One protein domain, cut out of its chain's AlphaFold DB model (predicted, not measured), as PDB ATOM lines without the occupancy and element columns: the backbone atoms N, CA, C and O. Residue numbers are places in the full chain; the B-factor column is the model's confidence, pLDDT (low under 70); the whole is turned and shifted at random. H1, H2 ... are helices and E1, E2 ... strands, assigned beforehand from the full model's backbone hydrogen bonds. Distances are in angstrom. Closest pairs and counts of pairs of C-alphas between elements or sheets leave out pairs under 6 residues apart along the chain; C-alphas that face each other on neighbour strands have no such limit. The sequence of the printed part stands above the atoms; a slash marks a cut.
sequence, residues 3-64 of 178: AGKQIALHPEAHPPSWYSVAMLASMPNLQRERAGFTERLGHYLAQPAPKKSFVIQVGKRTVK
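What this domain is: This is residues 3 to 64 of the 178 residues of an uncharacterized protein of Gemmatimonadales bacterium (UniProt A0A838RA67). Look for an open, elongated loop with a small three-stranded sheet at one end and three helices turning round the other. Residues 9 to 17 and 46 to 53 join these two ends, which have no contact between sheet and helices. The 62 printed residues hold three named helices and three named strands, in the order E1 H1 H2 H3 E2 E3; the class is mixed, and the mixed sheet runs E1 E2 E3. The whole is loose, with a radius of gyration of the C-alphas of 14.7 A, and spans 43 by 24 by 17 A.

How they stand to each other: Begin at E1, residues 6 to 8, an edge strand parallel to E2, residues 54 to 58; N 55 and O 7 are 3.0 A apart, within hydrogen-bond range. Between them come H1, residues 18 to 25, H2, residues 28 to 33, and H3, residues 35 to 45, a strand-helix-strand unit, two parallel neighbour strands with helices between. H1 and H2 only just touch, with 3 pairs of C-alphas within 8 A, and only at the corner; the closest C-alphas, of Leu 24 and Gln 31, are 6.7 A apart, and the lines are about perpendicular at 80 degrees. H2 and H3 are close but not clearly touching, their closest C-alphas, of Gln 31 and Thr 38, 6.0 A apart. H1 and H3 are near each other. In H1, H2 and H3 every O i to N i+4 pair is within hydrogen-bond range. E2 and E3, residues 61 to 63, form an antiparallel hairpin, with N 58 and O 61 at 2.8 A.

Where its parts are: Find C-alpha 6, where E1 begins, at (59.686, 49.774, -9.639). H1 is 10.3 A long, H2 8.7 A, H3 15.1 A and E2 13.1 A. E3 ends at C-alpha 63, (60.791, 55.106, -18.863).

The domain as a whole: The C-alphas of Gly 4 and Asn 29, the two farthest apart, are 44.1 A apart. The printed part has no cut and no long link; residues 46 to 51 stand free. Residue 3 alone has a pLDDT under 70.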
ATOM      1  N   ALA A   3      60.996  45.165 -10.866       64.06
ATOM      2  CA  ALA A   3      62.268  45.613 -11.423       64.06
ATOM      3  C   ALA A   3      62.914  46.574 -10.414       64.06
ATOM      4  O   ALA A   3      62.650  47.778 -10.401       64.06
ATOM      5  N   GLY A   4      63.685  46.019  -9.475       74.06
ATOM      6  CA  GLY A   4      64.169  46.770  -8.314       74.06
ATOM      7  C   GLY A   4      63.011  47.323  -7.471       74.06
ATOM      8  O   GLY A   4      62.131  46.573  -7.048       74.06
ATOM      9  N   LYS A   5      62.995  48.646  -7.241       73.62
ATOM     10  CA  LYS A   5      61.919  49.354  -6.513       73.62
ATOM     11  C   LYS A   5      60.688  49.675  -7.378       73.62
ATOM     12  O   LYS A   5      59.697  50.175  -6.852       73.62
ATOM     13  N   GLN A   6      60.745  49.432  -8.688       77.44
ATOM     14  CA  GLN A   6      59.686  49.774  -9.639       77.44
ATOM     15  C   GLN A   6      58.917  48.527 -10.092       77.44
ATOM     16  O   GLN A   6      59.410  47.399 -10.026       77.44
ATOM     17  N   ILE A   7      57.687  48.728 -10.563       80.50
ATOM     18  CA  ILE A   7      56.908  47.683 -11.226       80.50
ATOM     19  C   ILE A   7      57.070  47.888 -12.729       80.50
ATOM     20  O   ILE A   7      56.578  48.865 -13.284       80.50
ATOM     21  N   ALA A   8      57.782  46.983 -13.388       82.69
ATOM     22  CA  ALA A   8      57.884  46.974 -14.838       82.69
ATOM     23  C   ALA A   8      56.678  46.254 -15.451       82.69
ATOM     24  O   ALA A   8      56.194  45.260 -14.891       82.69
ATOM     25  N   LEU A   9      56.212  46.720 -16.610       83.50
ATOM     26  CA  LEU A   9      55.333  45.909 -17.450       83.50
ATOM     27  C   LEU A   9      56.049  44.615 -17.856       83.50
ATOM     28  O   LEU A   9      57.274  44.567 -17.956       83.50
ATOM     29  N   HIS A  10      55.274  43.546 -18.026       85.00
ATOM     30  CA  HIS A  10      55.808  42.310 -18.586       85.00
ATOM     31  C   HIS A  10      56.266  42.573 -20.036       85.00
ATOM     32  O   HIS A  10      55.567  43.318 -20.718       85.00
ATOM     33  N   PRO A  11      57.385  42.002 -20.522       82.25
ATOM     34  CA  PRO A  11      57.837  42.203 -21.904       82.25
ATOM     35  C   PRO A  11      56.762  41.868 -22.946       82.25
ATOM     36  O   PRO A  11      56.529  42.646 -23.857       82.25
ATOM     37  N   GLU A  12      56.025  40.777 -22.721       85.06
ATOM     38  CA  GLU A  12      54.884  40.359 -23.555       85.06
ATOM     39  C   GLU A  12      53.567  41.119 -23.281       85.06
ATOM     40  O   GLU A  12      52.511  40.751 -23.798       85.06
ATOM     41  N   ALA A  13      53.574  42.148 -22.428       85.50
ATOM     42  CA  ALA A  13      52.382  42.962 -22.213       85.50
ATOM     43  C   ALA A  13      52.233  43.977 -23.350       85.50
ATOM     44  O   ALA A  13      53.058  44.875 -23.504       85.50
ATOM     45  N   HIS A  14      51.115  43.886 -24.067       88.38
ATOM     46  CA  HIS A  14      50.769  44.781 -25.171       88.38
ATOM     47  C   HIS A  14      49.487  45.568 -24.847       88.38
ATOM     48  O   HIS A  14      48.460  45.368 -25.499       88.38
ATOM     49  N   PRO A  15      49.486  46.411 -23.793       92.12
ATOM     50  CA  PRO A  15      48.310  47.202 -23.465       92.12
ATOM     51  C   PRO A  15      47.998  48.192 -24.598       92.12
ATOM     52  O   PRO A  15      48.913  48.644 -25.296       92.12
ATOM     53  N   PRO A  16      46.724  48.575 -24.768       95.25
ATOM     54  CA  PRO A  16      46.350  49.566 -25.764       95.25
ATOM     55  C   PRO A  16      47.039  50.904 -25.479       95.25
ATOM     56  O   PRO A  16      47.244  51.301 -24.331       95.25
ATOM     57  N   SER A  17      47.368  51.633 -26.541       95.31
ATOM     58  CA  SER A  17      47.782  53.032 -26.448       95.31
ATOM     59  C   SER A  17      46.605  53.969 -26.702       95.31
ATOM     60  O   SER A  17      45.651  53.602 -27.394       95.31
ATOM     61  N   TRP A  18      46.705  55.210 -26.228       96.19
ATOM     62  CA  TRP A  18      45.757  56.273 -26.574       96.19
ATOM     63  C   TRP A  18      45.547  56.400 -28.086       96.19
ATOM     64  O   TRP A  18      44.416  56.538 -28.535       96.19
ATOM     65  N   TYR A  19      46.618  56.276 -28.874       95.06
ATOM     66  CA  TYR A  19      46.557  56.364 -30.334       95.06
ATOM     67  C   TYR A  19      45.783  55.198 -30.952       95.06
ATOM     68  O   TYR A  19      44.945  55.412 -31.822       95.06
ATOM     69  N   SER A  20      46.014  53.969 -30.475       95.19
ATOM     70  CA  SER A  20      45.279  52.793 -30.963       95.19
ATOM     71  C   SER A  20      43.786  52.860 -30.632       95.19
ATOM     72  O   SER A  20      42.959  52.523 -31.476       95.19
ATOM     73  N   VAL A  21      43.439  53.357 -29.439       96.94
ATOM     74  CA  VAL A  21      42.044  53.564 -29.025       96.94
ATOM     75  C   VAL A  21      41.405  54.678 -29.852       96.94
ATOM     76  O   VAL A  21      40.308  54.491 -30.364       96.94
ATOM     77  N   ALA A  22      42.103  55.799 -30.060       96.69
ATOM     78  CA  ALA A  22      41.624  56.903 -30.893       96.69
ATOM     79  C   ALA A  22      41.390  56.494 -32.353       96.69
ATOM     80  O   ALA A  22      40.376  56.863 -32.949       96.69
ATOM     81  N   MET A  23      42.295  55.693 -32.919       95.94
ATOM     82  CA  MET A  23      42.145  55.131 -34.258       95.94
ATOM     83  C   MET A  23      40.901  54.240 -34.341       95.94
ATOM     84  O   MET A  23      40.053  54.465 -35.202       95.94
ATOM     85  N   LEU A  24      40.744  53.281 -33.421       96.06
ATOM     86  CA  LEU A  24      39.581  52.389 -33.403       96.06
ATOM     87  C   LEU A  24      38.272  53.170 -33.221       96.06
ATOM     88  O   LEU A  24      37.317  52.943 -33.964       96.06
ATOM     89  N   ALA A  25      38.242  54.131 -32.294       96.69
ATOM     90  CA  ALA A  25      37.098  55.009 -32.044       96.69
ATOM     91  C   ALA A  25      36.685  55.823 -33.286       96.69
ATOM     92  O   ALA A  25      35.524  56.200 -33.424       96.69
ATOM     93  N   SER A  26      37.617  56.066 -34.209       96.00
ATOM     94  CA  SER A  26      37.376  56.799 -35.458       96.00
ATOM     95  C   SER A  26      36.999  55.896 -36.643       96.00
ATOM     96  O   SER A  26      36.700  56.401 -37.721       96.00
ATOM     97  N   MET A  27      37.002  54.568 -36.471       96.44
ATOM     98  CA  MET A  27      36.785  53.584 -37.540       96.44
ATOM     99  C   MET A  27      35.574  52.673 -37.251       96.44
ATOM    100  O   MET A  27      35.749  51.504 -36.901       96.44
ATOM    101  N   PRO A  28      34.328  53.150 -37.433       93.88
ATOM    102  CA  PRO A  28      33.124  52.380 -37.095       93.88
ATOM    103  C   PRO A  28      32.978  51.076 -37.898       93.88
ATOM    104  O   PRO A  28      32.432  50.098 -37.394       93.88
ATOM    105  N   ASN A  29      33.494  51.013 -39.130       95.69
ATOM    106  CA  ASN A  29      33.506  49.771 -39.914       95.69
ATOM    107  C   ASN A  29      34.373  48.698 -39.247       95.69
ATOM    108  O   ASN A  29      33.904  47.584 -39.034       95.69
ATOM    109  N   LEU A  30      35.583  49.070 -38.817       94.25
ATOM    110  CA  LEU A  30      36.483  48.165 -38.109       94.25
ATOM    111  C   LEU A  30      35.883  47.710 -36.774       94.25
ATOM    112  O   LEU A  30      35.995  46.539 -36.415       94.25
ATOM    113  N   GLN A  31      35.210  48.614 -36.054       95.62
ATOM    114  CA  GLN A  31      34.508  48.261 -34.819       95.62
ATOM    115  C   GLN A  31      33.440  47.189 -35.061       95.62
ATOM    116  O   GLN A  31      33.354  46.253 -34.271       95.62
ATOM    117  N   ARG A  32      32.673  47.287 -36.158       94.56
ATOM    118  CA  ARG A  32      31.662  46.286 -36.536       94.56
ATOM    119  C   ARG A  32      32.290  44.954 -36.941       94.56
ATOM    120  O   ARG A  32      31.885  43.914 -36.434       94.56
ATOM    121  N   GLU A  33      33.313  44.982 -37.793       96.94
ATOM    122  CA  GLU A  33      34.044  43.779 -38.225       96.94
ATOM    123  C   GLU A  33      34.714  43.046 -37.055       96.94
ATOM    124  O   GLU A  33      34.882  41.825 -37.077       96.94
ATOM    125  N   ARG A  34      35.109  43.789 -36.015       94.81
ATOM    126  CA  ARG A  34      35.809  43.280 -34.830       94.81
ATOM    127  C   ARG A  34      35.007  43.497 -33.544       94.81
ATOM    128  O   ARG A  34      35.605  43.725 -32.494       94.81
ATOM    129  N   ALA A  35      33.679  43.369 -33.596       93.62
ATOM    130  CA  ALA A  35      32.778  43.698 -32.483       93.62
ATOM    131  C   ALA A  35      33.191  43.059 -31.145       93.62
ATOM    132  O   ALA A  35      33.381  43.767 -30.159       93.62
ATOM    133  N   GLY A  36      33.458  41.748 -31.125       96.31
ATOM    134  CA  GLY A  36      33.869  41.061 -29.894       96.31
ATOM    135  C   GLY A  36      35.239  41.498 -29.353       96.31
ATOM    136  O   GLY A  36      35.491  41.404 -28.154       96.31
ATOM    137  N   PHE A  37      36.148  41.984 -30.205       94.31
ATOM    138  CA  PHE A  37      37.400  42.589 -29.738       94.31
ATOM    139  C   PHE A  37      37.143  43.974 -29.136       94.31
ATOM    140  O   PHE A  37      37.629  44.253 -28.041       94.31
ATOM    141  N   THR A  38      36.359  44.809 -29.822       95.19
ATOM    142  CA  THR A  38      35.981  46.154 -29.365       95.19
ATOM    143  C   THR A  38      35.269  46.101 -28.013       95.19
ATOM    144  O   THR A  38      35.593  46.883 -27.124       95.19
ATOM    145  N   GLU A  39      34.379  45.128 -27.816       96.25
ATOM    146  CA  GLU A  39      33.685  44.881 -26.549       96.25
ATOM    147  C   GLU A  39      34.657  44.551 -25.407       96.25
ATOM    148  O   GLU A  39      34.667  45.223 -24.375       96.25
ATOM    149  N   ARG A  40      35.552  43.572 -25.602       96.94
ATOM    150  CA  ARG A  40      36.565  43.224 -24.588       96.94
ATOM    151  C   ARG A  40      37.499  44.387 -24.276       96.94
ATOM    152  O   ARG A  40      37.861  44.586 -23.117       96.94
ATOM    153  N   LEU A  41      37.889  45.152 -25.295       96.69
ATOM    154  CA  LEU A  41      38.693  46.354 -25.112       96.69
ATOM    155  C   LEU A  41      37.932  47.401 -24.291       96.69
ATOM    156  O   LEU A  41      38.508  47.970 -23.370       96.69
ATOM    157  N   GLY A  42      36.646  47.619 -24.567       97.12
ATOM    158  CA  GLY A  42      35.798  48.506 -23.774       97.12
ATOM    159  C   GLY A  42      35.710  48.076 -22.309       97.12
ATOM    160  O   GLY A  42      35.925  48.897 -21.420       97.12
ATOM    161  N   HIS A  43      35.507  46.783 -22.039       97.62
ATOM    162  CA  HIS A  43      35.528  46.245 -20.676       97.62
ATOM    163  C   HIS A  43      36.879  46.406 -19.976       97.62
ATOM    164  O   HIS A  43      36.908  46.707 -18.784       97.62
ATOM    165  N   TYR A  44      37.989  46.214 -20.694       97.12
ATOM    166  CA  TYR A  44      39.334  46.452 -20.167       97.12
ATOM    167  C   TYR A  44      39.535  47.929 -19.805       97.12
ATOM    168  O   TYR A  44      40.018  48.241 -18.720       97.12
ATOM    169  N   LEU A  45      39.132  48.834 -20.698       97.31
ATOM    170  CA  LEU A  45      39.235  50.277 -20.498       97.31
ATOM    171  C   LEU A  45      38.353  50.747 -19.331       97.31
ATOM    172  O   LEU A  45      38.783  51.577 -18.547       97.31
ATOM    173  N   ALA A  46      37.182  50.149 -19.137       96.81
ATOM    174  CA  ALA A  46      36.305  50.452 -18.012       96.81
ATOM    175  C   ALA A  46      36.866  50.077 -16.624       96.81
ATOM    176  O   ALA A  46      36.341  50.545 -15.608       96.81
ATOM    177  N   GLN A  47      37.897  49.227 -16.547       95.94
ATOM    178  CA  GLN A  47      38.517  48.875 -15.267       95.94
ATOM    179  C   GLN A  47      39.369  50.032 -14.743       95.94
ATOM    180  O   GLN A  47      40.083  50.643 -15.528       95.94
ATOM    181  N   PRO A  48      39.392  50.316 -13.430       93.00
ATOM    182  CA  PRO A  48      40.254  51.357 -12.878       93.00
ATOM    183  C   PRO A  48      41.733  51.130 -13.217       93.00
ATOM    184  O   PRO A  48      42.254  50.029 -13.011       93.00
ATOM    185  N   ALA A  49      42.437  52.176 -13.663       90.19
ATOM    186  CA  ALA A  49      43.873  52.071 -13.882       90.19
ATOM    187  C   ALA A  49      44.631  51.746 -12.570       90.19
ATOM    188  O   ALA A  49      44.245  52.190 -11.478       90.19
ATOM    189  N   PRO A  50      45.752  51.002 -12.637       87.12
ATOM    190  CA  PRO A  50      46.577  50.713 -11.473       87.12
ATOM    191  C   PRO A  50      47.072  51.985 -10.777       87.12
ATOM    192  O   PRO A  50      47.700  52.846 -11.388       87.12
ATOM    193  N   LYS A  51      46.895  52.056  -9.451       81.19
ATOM    194  CA  LYS A  51      47.403  53.172  -8.626       81.19
ATOM    195  C   LYS A  51      48.931  53.245  -8.574       81.19
ATOM    196  O   LYS A  51      49.498  54.288  -8.259       81.19
ATOM    197  N   LYS A  52      49.613  52.120  -8.808       79.31
ATOM    198  CA  LYS A  52      51.076  52.057  -8.788       79.31
ATOM    199  C   LYS A  52      51.618  52.474 -10.146       79.31
ATOM    200  O   LYS A  52      51.199  51.942 -11.170       79.31
ATOM    201  N   SER A  53      52.587  53.384 -10.137       78.81
ATOM    202  CA  SER A  53      53.309  53.741 -11.350       78.81
ATOM    203  C   SER A  53      54.047  52.524 -11.900       78.81
ATOM    204  O   SER A  53      54.632  51.729 -11.158       78.81
ATOM    205  N   PHE A  54      54.010  52.394 -13.219       83.50
ATOM    206  CA  PHE A  54      54.725  51.361 -13.940       83.50
ATOM    207  C   PHE A  54      55.768  51.982 -14.859       83.50
ATOM    208  O   PHE A  54      55.686  53.157 -15.232       83.50
ATOM    209  N   VAL A  55      56.758  51.173 -15.209       88.56
ATOM    210  CA  VAL A  55      57.803  51.539 -16.158       88.56
ATOM    211  C   VAL A  55      57.885  50.511 -17.273       88.56
ATOM    212  O   VAL A  55      57.506  49.351 -17.107       88.56
ATOM    213  N   ILE A  56      58.397  50.952 -18.413       86.62
ATOM    214  CA  ILE A  56      58.863  50.077 -19.483       86.62
ATOM    215  C   ILE A  56      60.386  50.108 -19.508       86.62
ATOM    216  O   ILE A  56      61.000  51.154 -19.273       86.62
ATOM    217  N   GLN A  57      60.987  48.952 -19.771       85.06
ATOM    218  CA  GLN A  57      62.421  48.838 -19.978       85.06
ATOM    219  C   GLN A  57      62.721  49.114 -21.453       85.06
ATOM    220  O   GLN A  57      62.220  48.418 -22.330       85.06
ATOM    221  N   VAL A  58      63.545  50.122 -21.726       84.06
ATOM    222  CA  VAL A  58      64.013  50.479 -23.069       84.06
ATOM    223  C   VAL A  58      65.533  50.352 -23.074       84.06
ATOM    224  O   VAL A  58      66.261  51.240 -22.616       84.06
ATOM    225  N   GLY A  59      66.024  49.196 -23.522       85.12
ATOM    226  CA  GLY A  59      67.438  48.837 -23.413       85.12
ATOM    227  C   GLY A  59      67.906  48.868 -21.954       85.12
ATOM    228  O   GLY A  59      67.429  48.100 -21.122       85.12
ATOM    229  N   LYS A  60      68.824  49.784 -21.625       84.69
ATOM    230  CA  LYS A  60      69.368  49.962 -20.262       84.69
ATOM    231  C   LYS A  60      68.616  50.998 -19.412       84.69
ATOM    232  O   LYS A  60      68.989  51.205 -18.261       84.69
ATOM    233  N   ARG A  61      67.599  51.677 -19.954       86.62
ATOM    234  CA  ARG A  61      66.859  52.746 -19.258       86.62
ATOM    235  C   ARG A  61      65.435  52.309 -18.936       86.62
ATOM    236  O   ARG A  61      64.813  51.604 -19.725       86.62
ATOM    237  N   THR A  62      64.899  52.783 -17.815       86.94
ATOM    238  CA  THR A  62      63.463  52.710 -17.527       86.94
ATOM    239  C   THR A  62      62.790  54.025 -17.899       86.94
ATOM    240  O   THR A  62      63.326  55.108 -17.661       86.94
ATOM    241  N   VAL A  63      61.602  53.940 -18.493       88.19
ATOM    242  CA  VAL A  63      60.791  55.106 -18.863       88.19
ATOM    243  C   VAL A  63      59.380  54.906 -18.324       88.19
ATOM    244  O   VAL A  63      58.845  53.802 -18.390       88.19
ATOM    245  N   LYS A  64      58.762  55.967 -17.791       87.56
ATOM    246  CA  LYS A  64      57.333  55.961 -17.458       87.56
ATOM    247  C   LYS A  64      56.544  56.214 -18.746       87.56
ATOM    248  O   LYS A  64      56.603  57.331 -19.265       87.56
TER     249      LYS A  64